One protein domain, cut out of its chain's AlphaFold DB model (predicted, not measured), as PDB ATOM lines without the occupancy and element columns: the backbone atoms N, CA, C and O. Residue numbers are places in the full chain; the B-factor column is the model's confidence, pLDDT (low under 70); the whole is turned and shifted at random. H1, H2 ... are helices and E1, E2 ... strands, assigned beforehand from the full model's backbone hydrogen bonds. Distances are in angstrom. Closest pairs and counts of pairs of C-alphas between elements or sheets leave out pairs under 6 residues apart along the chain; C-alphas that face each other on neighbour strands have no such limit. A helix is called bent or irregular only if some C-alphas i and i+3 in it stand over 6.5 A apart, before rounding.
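What this domain is: This is residues 2 to 10 and 46 to 127 of the 127 residues of the protein "CRISPR-associated endonuclease Cas1" of Archaeoglobus sp (UniProt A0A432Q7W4). A small strand hairpin, E1 and E2, sits at the corner of a wide V made by helices H3 and H4, and irregular helix H2 packs on both arms, on H3 with residues 54 to 59 and on H4 with residues 46 to 50. H1 is loosely placed near H4, and after H4 residues 116 to 127 fold back. The printed part has 91 residues, mostly helix, in the order H1 H2 H3 E1 E2 H4, with an antiparallel sheet E1 - E2. It is a loose rod of 50 by 24 by 17 A, with a radius of gyration of the C-alphas of 15.3 A.

Where its parts are: E1 is residues 90 to 93 and E2 residues 96 to 99. H4, residues 100 to 115, measures 22.7 A and ends at C-alpha 115 (209.165, 243.798, 200.291). H3, residues 73 to 87, measures 21.2 A; H2, residues 46 to 59, 19.7 A. H1, residues 3 to 10, begins at C-alpha 3 (196.486, 257.909, 183.305).

How they stand to each other: The hairpin E1 and E2 has N 91 and O 98 within hydrogen-bond range at 2.8 A. The closest C-alphas of E1 and H4, Lys 90 and Ile 100, are 6.2 A apart. H3 and H4 only just touch, only at their ends, with 3 pairs of C-alphas within 8 A, Leu 87 and Ile 100 closest at 4.9 A. H2 touches H3 with residues 54 to 59 alone, the C-alphas of Ala 58 and Gly 82 closest at 5.0 A, at a steep tilt of 58 degrees, opposite ways. H2 touches H4 with residues 46 to 50 alone, at a shallow tilt of 16 degrees, opposite ways; the closest C-alphas, of Leu 46 and Ala 108, are 7.2 A apart. H1 and H4 are close but not clearly touching, the C-alphas of Ile 9 and Phe 105 closest at 7.5 A; H1 and H3 are apart. H2 is irregular, with C-alphas 49 and 52 7.4 A apart. Every O i to N i+4 pair is within hydrogen-bond range in H1, H3 and H4, but 5 of 10 in H2.

The domain as a whole: The C-alphas of Asp 68 and Lys 118, the two farthest apart, are 50.5 A from each other. Residues 11 to 45 are not printed, and C-alphas 10 and 46 are 12.7 A apart across the cut. The link from H2 to H3, residues 60 to 72, is long. Mean pLDDT of the printed part is 74.8, with residues 2 to 10, 65, 67 to 68 and 127 under 70.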
ATOM      1  N   GLN A   2     197.594 256.301 179.495       35.78
ATOM      2  CA  GLN A   2     197.991 255.517 180.685       35.78
ATOM      3  C   GLN A   2     197.289 255.983 181.976       35.78
ATOM      4  O   GLN A   2     196.811 255.162 182.751       35.78
ATOM      5  N   HIS A   3     197.082 257.296 182.115       31.06
ATOM      6  CA  HIS A   3     196.486 257.909 183.305       31.06
ATOM      7  C   HIS A   3     195.133 257.332 183.752       31.06
ATOM      8  O   HIS A   3     194.911 257.229 184.941       31.06
ATOM      9  N   GLY A   4     194.211 256.936 182.866       34.69
ATOM     10  CA  GLY A   4     192.870 256.492 183.299       34.69
ATOM     11  C   GLY A   4     192.842 255.100 183.947       34.69
ATOM     12  O   GLY A   4     192.087 254.858 184.884       34.69
ATOM     13  N   PHE A   5     193.679 254.186 183.453       40.97
ATOM     14  CA  PHE A   5     193.842 252.844 184.015       40.97
ATOM     15  C   PHE A   5     194.694 252.900 185.286       40.97
ATOM     16  O   PHE A   5     194.320 252.345 186.318       40.97
ATOM     17  N   GLU A   6     195.773 253.676 185.232       44.50
ATOM     18  CA  GLU A   6     196.667 253.954 186.349       44.50
ATOM     19  C   GLU A   6     195.927 254.644 187.504       44.50
ATOM     20  O   GLU A   6     196.015 254.176 188.632       44.50
ATOM     21  N   LEU A   7     195.072 255.637 187.223       39.81
ATOM     22  CA  LEU A   7     194.204 256.283 188.212       39.81
ATOM     23  C   LEU A   7     193.187 255.313 188.813       39.81
ATOM     24  O   LEU A   7     192.901 255.440 189.994       39.81
ATOM     25  N   ARG A   8     192.640 254.336 188.076       41.50
ATOM     26  CA  ARG A   8     191.711 253.345 188.661       41.50
ATOM     27  C   ARG A   8     192.429 252.340 189.553       41.50
ATOM     28  O   ARG A   8     191.894 252.002 190.603       41.50
ATOM     29  N   ILE A   9     193.636 251.913 189.187       43.41
ATOM     30  CA  ILE A   9     194.456 251.032 190.030       43.41
ATOM     31  C   ILE A   9     194.963 251.791 191.262       43.41
ATOM     32  O   ILE A   9     194.793 251.311 192.379       43.41
ATOM     33  N   GLN A  10     195.480 253.008 191.092       39.53
ATOM     34  CA  GLN A  10     195.919 253.873 192.188       39.53
ATOM     35  C   GLN A  10     194.752 254.310 193.086       39.53
ATOM     36  O   GLN A  10     194.902 254.308 194.303       39.53
ATOM     37  N   LEU A  46     204.431 244.876 187.781       72.12
ATOM     38  CA  LEU A  46     203.134 244.270 188.084       72.12
ATOM     39  C   LEU A  46     202.237 244.223 186.840       72.12
ATOM     40  O   LEU A  46     201.587 243.212 186.595       72.12
ATOM     41  N   ILE A  47     202.167 245.312 186.069       71.50
ATOM     42  CA  ILE A  47     201.320 245.410 184.873       71.50
ATOM     43  C   ILE A  47     201.782 244.442 183.777       71.50
ATOM     44  O   ILE A  47     200.926 243.900 183.073       71.50
ATOM     45  N   GLU A  48     203.087 244.186 183.648       76.56
ATOM     46  CA  GLU A  48     203.624 243.246 182.656       76.56
ATOM     47  C   GLU A  48     203.031 241.833 182.816       76.56
ATOM     48  O   GLU A  48     202.656 241.215 181.816       76.56
ATOM     49  N   GLU A  49     202.782 241.360 184.047       75.19
ATOM     50  CA  GLU A  49     202.116 240.062 184.296       75.19
ATOM     51  C   GLU A  49     200.685 239.993 183.722       75.19
ATOM     52  O   GLU A  49     200.171 238.919 183.396       75.19
ATOM     53  N   PHE A  50     200.015 241.140 183.582       80.06
ATOM     54  CA  PHE A  50     198.627 241.228 183.122       80.06
ATOM     55  C   PHE A  50     198.489 241.692 181.671       80.06
ATOM     56  O   PHE A  50     197.378 241.666 181.128       80.06
ATOM     57  N   ARG A  51     199.591 242.063 181.012       77.69
ATOM     58  CA  ARG A  51     199.584 242.593 179.645       77.69
ATOM     59  C   ARG A  51     198.972 241.606 178.648       77.69
ATOM     60  O   ARG A  51     197.970 241.923 178.012       77.69
ATOM     61  N   GLN A  52     199.493 240.385 178.579       75.19
ATOM     62  CA  GLN A  52     198.968 239.342 177.689       75.19
ATOM     63  C   GLN A  52     197.500 238.953 177.979       75.19
ATOM     64  O   GLN A  52     196.671 238.956 177.062       75.19
ATOM     65  N   PRO A  53     197.103 238.621 179.228       75.12
ATOM     66  CA  PRO A  53     195.743 238.151 179.492       75.12
ATOM     67  C   PRO A  53     194.668 239.241 179.394       75.12
ATOM     68  O   PRO A  53     193.489 238.887 179.244       75.12
ATOM     69  N   VAL A  54     195.040 240.525 179.497       78.06
ATOM     70  CA  VAL A  54     194.107 241.663 179.490       78.06
ATOM     71  C   VAL A  54     194.200 242.480 178.206       78.06
ATOM     72  O   VAL A  54     193.193 242.622 177.514       78.06
ATOM     73  N   VAL A  55     195.380 243.016 177.894       73.25
ATOM     74  CA  VAL A  55     195.580 243.982 176.807       73.25
ATOM     75  C   VAL A  55     195.599 243.274 175.462       73.25
ATOM     76  O   VAL A  55     194.774 243.593 174.607       73.25
ATOM     77  N   ASP A  56     196.447 242.259 175.290       73.56
ATOM     78  CA  ASP A  56     196.594 241.594 173.989       73.56
ATOM     79  C   ASP A  56     195.280 240.932 173.568       73.56
ATOM     80  O   ASP A  56     194.827 241.090 172.438       73.56
ATOM     81  N   ARG A  57     194.573 240.283 174.502       72.56
ATOM     82  CA  ARG A  57     193.242 239.712 174.226       72.56
ATOM     83  C   ARG A  57     192.172 240.746 173.877       72.56
ATOM     84  O   ARG A  57     191.208 240.382 173.204       72.56
ATOM     85  N   ALA A  58     192.271 241.978 174.372       73.06
ATOM     86  CA  ALA A  58     191.342 243.041 174.000       73.06
ATOM     87  C   ALA A  58     191.651 243.566 172.592       73.06
ATOM     88  O   ALA A  58     190.727 243.795 171.819       73.06
ATOM     89  N   VAL A  59     192.938 243.679 172.248       72.25
ATOM     90  CA  VAL A  59     193.394 244.124 170.925       72.25
ATOM     91  C   VAL A  59     193.121 243.067 169.851       72.25
ATOM     92  O   VAL A  59     192.577 243.414 168.814       72.25
ATOM     93  N   PHE A  60     193.378 241.778 170.105       73.94
ATOM     94  CA  PHE A  60     193.122 240.694 169.137       73.94
ATOM     95  C   PHE A  60     191.652 240.546 168.722       73.94
ATOM     96  O   PHE A  60     191.361 239.907 167.715       73.94
ATOM     97  N   LYS A  61     190.712 241.089 169.500       71.88
ATOM     98  CA  LYS A  61     189.279 241.041 169.180       71.88
ATOM     99  C   LYS A  61     188.827 242.150 168.236       71.88
ATOM    100  O   LYS A  61     187.693 242.095 167.771       71.88
ATOM    101  N   ILE A  62     189.673 243.146 168.000       73.94
ATOM    102  CA  ILE A  62     189.346 244.346 167.239       73.94
ATOM    103  C   ILE A  62     190.281 244.378 166.034       73.94
ATOM    104  O   ILE A  62     191.463 244.072 166.154       73.94
ATOM    105  N   THR A  63     189.764 244.756 164.866       74.38
ATOM    106  CA  THR A  63     190.623 245.098 163.724       74.38
ATOM    107  C   THR A  63     190.932 246.586 163.844       74.38
ATOM    108  O   THR A  63     190.022 247.392 163.659       74.38
ATOM    109  N   PRO A  64     192.149 246.984 164.258       70.88
ATOM    110  CA  PRO A  64     192.413 248.378 164.558       70.88
ATOM    111  C   PRO A  64     192.409 249.210 163.279       70.88
ATOM    112  O   PRO A  64     193.208 248.975 162.374       70.88
ATOM    113  N   GLU A  65     191.551 250.225 163.230       69.56
ATOM    114  CA  GLU A  65     191.626 251.245 162.195       69.56
ATOM    115  C   GLU A  65     192.634 252.312 162.625       69.56
ATOM    116  O   GLU A  65     192.535 252.915 163.704       69.56
ATOM    117  N   ALA A  66     193.632 252.535 161.774       72.81
ATOM    118  CA  ALA A  66     194.641 253.561 161.965       72.81
ATOM    119  C   ALA A  66     194.573 254.570 160.819       72.81
ATOM    120  O   ALA A  66     194.511 254.198 159.649       72.81
ATOM    121  N   LYS A  67     194.616 255.854 161.167       62.34
ATOM    122  CA  LYS A  67     194.739 256.964 160.227       62.34
ATOM    123  C   LYS A  67     196.020 257.716 160.559       62.34
ATOM    124  O   LYS A  67     196.249 258.042 161.721       62.34
ATOM    125  N   ASP A  68     196.875 257.926 159.562       69.94
ATOM    126  CA  ASP A  68     198.171 258.605 159.721       69.94
ATOM    127  C   ASP A  68     199.076 257.957 160.794       69.94
ATOM    128  O   ASP A  68     199.771 258.632 161.550       69.94
ATOM    129  N   GLY A  69     199.029 256.624 160.909       72.00
ATOM    130  CA  GLY A  69     199.786 255.871 161.919       72.00
ATOM    131  C   GLY A  69     199.232 255.969 163.347       72.00
ATOM    132  O   GLY A  69     199.814 255.401 164.270       72.00
ATOM    133  N   LEU A  70     198.098 256.648 163.548       71.88
ATOM    134  CA  LEU A  70     197.428 256.785 164.837       71.88
ATOM    135  C   LEU A  70     196.105 256.022 164.853       71.88
ATOM    136  O   LEU A  70     195.329 256.066 163.902       71.88
ATOM    137  N   LEU A  71     195.805 255.369 165.977       77.56
ATOM    138  CA  LEU A  71     194.490 254.765 166.187       77.56
ATOM    139  C   LEU A  71     193.400 255.841 166.168       77.56
ATOM    140  O   LEU A  71     193.520 256.880 166.836       77.56
ATOM    141  N   THR A  72     192.303 255.555 165.467       79.25
ATOM    142  CA  THR A  72     191.124 256.427 165.470       79.25
ATOM    143  C   THR A  72     190.558 256.570 166.890       79.25
ATOM    144  O   THR A  72     190.888 255.832 167.832       79.25
ATOM    145  N   LYS A  73     189.734 257.594 167.119       79.12
ATOM    146  CA  LYS A  73     189.117 257.809 168.439       79.12
ATOM    147  C   LYS A  73     188.147 256.670 168.775       79.12
ATOM    148  O   LYS A  73     188.026 256.287 169.936       79.12
ATOM    149  N   GLU A  74     187.506 256.140 167.751       77.25
ATOM    150  CA  GLU A  74     186.529 255.067 167.732       77.25
ATOM    151  C   GLU A  74     187.201 253.754 168.138       77.25
ATOM    152  O   GLU A  74     186.849 253.190 169.176       77.25
ATOM    153  N   THR A  75     188.270 253.359 167.438       74.06
ATOM    154  CA  THR A  75     189.056 252.162 167.769       74.06
ATOM    155  C   THR A  75     189.644 252.240 169.180       74.06
ATOM    156  O   THR A  75     189.617 251.263 169.925       74.06
ATOM    157  N   ARG A  76     190.118 253.416 169.622       76.56
ATOM    158  CA  ARG A  76     190.598 253.586 171.008       76.56
ATOM    159  C   ARG A  76     189.502 253.359 172.045       76.56
ATOM    160  O   ARG A  76     189.762 252.718 173.062       76.56
ATOM    161  N   LYS A  77     188.293 253.884 171.821       79.19
ATOM    162  CA  LYS A  77     187.154 253.660 172.728       79.19
ATOM    163  C   LYS A  77     186.791 252.181 172.800       79.19
ATOM    164  O   LYS A  77     186.540 251.680 173.893       79.19
ATOM    165  N   GLU A  78     186.800 251.497 171.662       78.81
ATOM    166  CA  GLU A  78     186.491 250.073 171.581       78.81
ATOM    167  C   GLU A  78     187.521 249.223 172.339       78.81
ATOM    168  O   GLU A  78     187.144 248.392 173.166       78.81
ATOM    169  N   ILE A  79     188.816 249.509 172.161       77.25
ATOM    170  CA  ILE A  79     189.898 248.848 172.905       77.25
ATOM    171  C   ILE A  79     189.720 249.060 174.413       77.25
ATOM    172  O   ILE A  79     189.786 248.103 175.183       77.25
ATOM    173  N   ILE A  80     189.447 250.294 174.851       78.81
ATOM    174  CA  ILE A  80     189.232 250.604 176.274       78.81
ATOM    175  C   ILE A  80     188.026 249.833 176.828       78.81
ATOM    176  O   ILE A  80     188.103 249.269 177.922       78.81
ATOM    177  N   ALA A  81     186.920 249.771 176.084       80.00
ATOM    178  CA  ALA A  81     185.745 249.001 176.479       80.00
ATOM    179  C   ALA A  81     186.058 247.496 176.576       80.00
ATOM    180  O   ALA A  81     185.667 246.844 177.546       80.00
ATOM    181  N   GLY A  82     186.818 246.958 175.618       81.50
ATOM    182  CA  GLY A  82     187.281 245.570 175.614       81.50
ATOM    183  C   GLY A  82     188.169 245.234 176.815       81.50
ATOM    184  O   GLY A  82     187.960 244.206 177.462       81.50
ATOM    185  N   ILE A  83     189.104 246.125 177.157       80.56
ATOM    186  CA  ILE A  83     189.962 246.003 178.344       80.56
ATOM    187  C   ILE A  83     189.117 246.009 179.621       80.56
ATOM    188  O   ILE A  83     189.258 245.102 180.438       80.56
ATOM    189  N   ASN A  84     188.203 246.972 179.782       81.81
ATOM    190  CA  ASN A  84     187.335 247.053 180.965       81.81
ATOM    191  C   ASN A  84     186.505 245.773 181.143       81.81
ATOM    192  O   ASN A  84     186.533 245.152 182.204       81.81
ATOM    193  N   LYS A  85     185.864 245.300 180.068       85.31
ATOM    194  CA  LYS A  85     185.104 244.043 180.081       85.31
ATOM    195  C   LYS A  85     185.981 242.839 180.443       85.31
ATOM    196  O   LYS A  85     185.531 241.885 181.082       85.31
ATOM    197  N   ARG A  86     187.249 242.852 180.026       84.62
ATOM    198  CA  ARG A  86     188.195 241.787 180.358       84.62
ATOM    199  C   ARG A  86     188.598 241.826 181.829       84.62
ATOM    200  O   ARG A  86     188.636 240.767 182.448       84.62
ATOM    201  N   LEU A  87     188.839 243.006 182.393       83.56
ATOM    202  CA  LEU A  87     189.168 243.184 183.809       83.56
ATOM    203  C   LEU A  87     188.076 242.634 184.739       83.56
ATOM    204  O   LEU A  87     188.392 242.001 185.746       83.56
ATOM    205  N   GLU A  88     186.810 242.780 184.350       87.38
ATOM    206  CA  GLU A  88     185.645 242.254 185.076       87.38
ATOM    207  C   GLU A  88     185.498 240.722 184.971       87.38
ATOM    208  O   GLU A  88     184.758 240.092 185.733       87.38
ATOM    209  N   THR A  89     186.210 240.076 184.039       88.81
ATOM    210  CA  THR A  89     186.108 238.628 183.841       88.81
ATOM    211  C   THR A  89     186.690 237.879 185.038       88.81
ATOM    212  O   THR A  89     187.834 238.098 185.430       88.81
ATOM    213  N   LYS A  90     185.925 236.935 185.596       91.19
ATOM    214  CA  LYS A  90     186.384 236.101 186.713       91.19
ATOM    215  C   LYS A  90     187.348 235.019 186.234       91.19
ATOM    216  O   LYS A  90     186.987 234.198 185.393       91.19
ATOM    217  N   VAL A  91     188.530 234.972 186.836       90.56
ATOM    218  CA  VAL A  91     189.539 233.931 186.622       90.56
ATOM    219  C   VAL A  91     189.917 233.282 187.945       90.56
ATOM    220  O   VAL A  91     189.844 233.907 189.008       90.56
ATOM    221  N   THR A  92     190.300 232.011 187.888       90.38
ATOM    222  CA  THR A  92     190.782 231.286 189.061       90.38
ATOM    223  C   THR A  92     192.294 231.403 189.126       90.38
ATOM    224  O   THR A  92     192.987 230.927 188.233       90.38
ATOM    225  N   PHE A  93     192.805 232.009 190.192       88.25
ATOM    226  CA  PHE A  93     194.233 232.057 190.478       88.25
ATOM    227  C   PHE A  93     194.460 231.870 191.975       88.25
ATOM    228  O   PHE A  93     193.731 232.428 192.799       88.25
ATOM    229  N   ASN A  94     195.454 231.049 192.321       84.88
ATOM    230  CA  ASN A  94     195.818 230.715 193.698       84.88
ATOM    231  C   ASN A  94     194.599 230.316 194.568       84.88
ATOM    232  O   ASN A  94     194.346 230.889 195.629       84.88
ATOM    233  N   GLY A  95     193.772 229.405 194.039       86.50
ATOM    234  CA  GLY A  95     192.563 228.881 194.690       86.50
ATOM    235  C   GLY A  95     191.359 229.832 194.760       86.50
ATOM    236  O   GLY A  95     190.333 229.459 195.321       86.50
ATOM    237  N   ARG A  96     191.437 231.049 194.199       86.38
ATOM    238  CA  ARG A  96     190.355 232.049 194.268       86.38
ATOM    239  C   ARG A  96     189.823 232.404 192.884       86.38
ATOM    240  O   ARG A  96     190.592 232.810 192.016       86.38
ATOM    241  N   LYS A  97     188.501 232.314 192.701       92.31
ATOM    242  CA  LYS A  97     187.797 232.750 191.483       92.31
ATOM    243  C   LYS A  97     187.307 234.191 191.639       92.31
ATOM    244  O   LYS A  97     186.249 234.429 192.216       92.31
ATOM    245  N   LEU A  98     188.077 235.146 191.127       90.94
ATOM    246  CA  LEU A  98     187.834 236.589 191.265       90.94
ATOM    247  C   LEU A  98     188.006 237.307 189.919       90.94
ATOM    248  O   LEU A  98     188.677 236.763 189.038       90.94
ATOM    249  N   PRO A  99     187.415 238.504 189.736       89.88
ATOM    250  CA  PRO A  99     187.720 239.370 188.598       89.88
ATOM    251  C   PRO A  99     189.228 239.609 188.450       89.88
ATOM    252  O   PRO A  99     189.944 239.664 189.454       89.88
ATOM    253  N   ILE A 100     189.719 239.771 187.218       86.31
ATOM    254  CA  ILE A 100     191.143 240.051 186.964       86.31
ATOM    255  C   ILE A 100     191.578 241.333 187.685       86.31
ATOM    256  O   ILE A 100     192.633 241.330 188.312       86.31
ATOM    257  N   GLU A 101     190.753 242.385 187.692       83.25
ATOM    258  CA  GLU A 101     191.030 243.619 188.453       83.25
ATOM    259  C   GLU A 101     191.331 243.354 189.940       83.25
ATOM    260  O   GLU A 101     192.233 243.954 190.524       83.25
ATOM    261  N   TYR A 102     190.633 242.390 190.540       84.25
ATOM    262  CA  TYR A 102     190.836 241.998 191.931       84.25
ATOM    263  C   TYR A 102     192.137 241.217 192.115       84.25
ATOM    264  O   TYR A 102     192.801 241.363 193.141       84.25
ATOM    265  N   HIS A 103     192.529 240.400 191.135       85.81
ATOM    266  CA  HIS A 103     193.824 239.719 191.161       85.81
ATOM    267  C   HIS A 103     194.991 240.697 191.031       85.81
ATOM    268  O   HIS A 103     195.968 240.526 191.755       85.81
ATOM    269  N   ILE A 104     194.869 241.750 190.214       83.12
ATOM    270  CA  ILE A 104     195.884 242.816 190.123       83.12
ATOM    271  C   ILE A 104     196.074 243.485 191.491       83.12
ATOM    272  O   ILE A 104     197.197 243.616 191.980       83.12
ATOM    273  N   PHE A 105     194.973 243.825 192.165       80.44
ATOM    274  CA  PHE A 105     195.021 244.385 193.517       80.44
ATOM    275  C   PHE A 105     195.689 243.434 194.526       80.44
ATOM    276  O   PHE A 105     196.529 243.847 195.329       80.44
ATOM    277  N   LEU A 106     195.348 242.142 194.493       81.94
ATOM    278  CA  LEU A 106     195.964 241.146 195.376       81.94
ATOM    279  C   LEU A 106     197.457 240.952 195.089       81.94
ATOM    280  O   LEU A 106     198.217 240.731 196.033       81.94
ATOM    281  N   GLN A 107     197.881 241.060 193.828       81.94
ATOM    282  CA  GLN A 107     199.296 241.015 193.471       81.94
ATOM    283  C   GLN A 107     200.059 242.216 194.031       81.94
ATOM    284  O   GLN A 107     201.109 242.009 194.634       81.94
ATOM    285  N   ALA A 108     199.508 243.432 193.963       79.50
ATOM    286  CA  ALA A 108     200.138 244.606 194.572       79.50
ATOM    287  C   ALA A 108     200.382 244.404 196.081       79.50
ATOM    288  O   ALA A 108     201.479 244.652 196.585       79.50
ATOM    289  N   ARG A 109     199.398 243.838 196.797       77.12
ATOM    290  CA  ARG A 109     199.548 243.497 198.225       77.12
ATOM    291  C   ARG A 109     200.575 242.395 198.478       77.12
ATOM    292  O   ARG A 109     201.245 242.405 199.505       77.12
ATOM    293  N   ARG A 110     200.706 241.419 197.579       79.12
ATOM    294  CA  ARG A 110     201.738 240.375 197.699       79.12
ATOM    295  C   ARG A 110     203.133 240.944 197.519       79.12
ATOM    296  O   ARG A 110     204.019 240.535 198.261       79.12
ATOM    297  N   ILE A 111     203.317 241.898 196.606       76.75
ATOM    298  CA  ILE A 111     204.611 242.569 196.473       76.75
ATOM    299  C   ILE A 111     204.917 243.385 197.731       76.75
ATOM    300  O   ILE A 111     206.005 243.248 198.274       76.75
ATOM    301  N   GLU A 112     203.955 244.143 198.268       74.69
ATOM    302  CA  GLU A 112     204.126 244.852 199.551       74.69
ATOM    303  C   GLU A 112     204.589 243.895 200.663       74.69
ATOM    304  O   GLU A 112     205.574 244.151 201.355       74.69
ATOM    305  N   ARG A 113     203.922 242.746 200.816       70.88
ATOM    306  CA  ARG A 113     204.285 241.749 201.836       70.88
ATOM    307  C   ARG A 113     205.642 241.098 201.579       70.88
ATOM    308  O   ARG A 113     206.335 240.794 202.549       70.88
ATOM    309  N   PHE A 114     206.020 240.910 200.319       76.81
ATOM    310  CA  PHE A 114     207.342 240.427 199.930       76.81
ATOM    311  C   PHE A 114     208.442 241.436 200.265       76.81
ATOM    312  O   PHE A 114     209.430 241.066 200.892       76.81
ATOM    313  N   LEU A 115     208.235 242.716 199.949       73.00
ATOM    314  CA  LEU A 115     209.165 243.798 200.291       73.00
ATOM    315  C   LEU A 115     209.331 243.958 201.808       73.00
ATOM    316  O   LEU A 115     210.423 244.254 202.282       73.00
ATOM    317  N   LEU A 116     208.269 243.710 202.580       76.06
ATOM    318  CA  LEU A 116     208.308 243.687 204.045       76.06
ATOM    319  C   LEU A 116     208.908 242.391 204.630       76.06
ATOM    320  O   LEU A 116     208.896 242.224 205.849       76.06
ATOM    321  N   GLY A 117     209.370 241.452 203.797       79.19
ATOM    322  CA  GLY A 117     209.952 240.174 204.225       79.19
ATOM    323  C   GLY A 117     208.956 239.203 204.868       79.19
ATOM    324  O   GLY A 117     209.362 238.243 205.517       79.19
ATOM    325  N   LYS A 118     207.647 239.442 204.718       73.56
ATOM    326  CA  LYS A 118     206.591 238.674 205.398       73.56
ATOM    327  C   LYS A 118     206.163 237.427 204.630       73.56
ATOM    328  O   LYS A 118     205.692 236.477 205.246       73.56
ATOM    329  N   GLU A 119     206.267 237.436 203.302       76.31
ATOM    330  CA  GLU A 119     205.865 236.321 202.432       76.31
ATOM    331  C   GLU A 119     206.749 236.236 201.184       76.31
ATOM    332  O   GLU A 119     207.286 237.243 200.733       76.31
ATOM    333  N   LYS A 120     206.871 235.045 200.583       81.81
ATOM    334  CA  LYS A 120     207.487 234.891 199.254       81.81
ATOM    335  C   LYS A 120     206.515 235.363 198.169       81.81
ATOM    336  O   LYS A 120     205.329 235.038 198.219       81.81
ATOM    337  N   TYR A 121     207.017 236.090 197.172       79.75
ATOM    338  CA  TYR A 121     206.198 236.535 196.045       79.75
ATOM    339  C   TYR A 121     205.829 235.366 195.121       79.75
ATOM    340  O   TYR A 121     206.670 234.533 194.794       79.75
ATOM    341  N   THR A 122     204.561 235.298 194.707       81.31
ATOM    342  CA  THR A 122     204.078 234.350 193.689       81.31
ATOM    343  C   THR A 122     203.532 235.148 192.501       81.31
ATOM    344  O   THR A 122     202.535 235.855 192.687       81.31
ATOM    345  N   PRO A 123     204.150 235.051 191.310       81.19
ATOM    346  CA  PRO A 123     203.736 235.811 190.131       81.19
ATOM    347  C   PRO A 123     202.379 235.338 189.602       81.19
ATOM    348  O   PRO A 123     201.994 234.176 189.784       81.19
ATOM    349  N   PHE A 124     201.637 236.236 188.955       80.81
ATOM    350  CA  PHE A 124     200.340 235.926 188.370       80.81
ATOM    351  C   PHE A 124     200.543 235.171 187.061       80.81
ATOM    352  O   PHE A 124     201.048 235.711 186.084       80.81
ATOM    353  N   VAL A 125     200.116 233.907 187.036       79.56
ATOM    354  CA  VAL A 125     200.172 233.073 185.833       79.56
ATOM    355  C   VAL A 125     198.774 232.562 185.533       79.56
ATOM    356  O   VAL A 125     198.198 231.788 186.302       79.56
ATOM    357  N   LEU A 126     198.233 233.004 184.401       75.81
ATOM    358  CA  LEU A 126     196.978 232.510 183.855       75.81
ATOM    359  C   LEU A 126     197.304 231.462 182.780       75.81
ATOM    360  O   LEU A 126     197.850 231.819 181.738       75.81
ATOM    361  N   ARG A 127     197.005 230.187 183.054       61.06
ATOM    362  CA  ARG A 127     197.014 229.121 182.038       61.06
ATOM    363  C   ARG A 127     195.719 229.128 181.231       61.06
ATOM    364  O   ARG A 127     194.665 229.468 181.818       61.06
TER     365      ARG A 127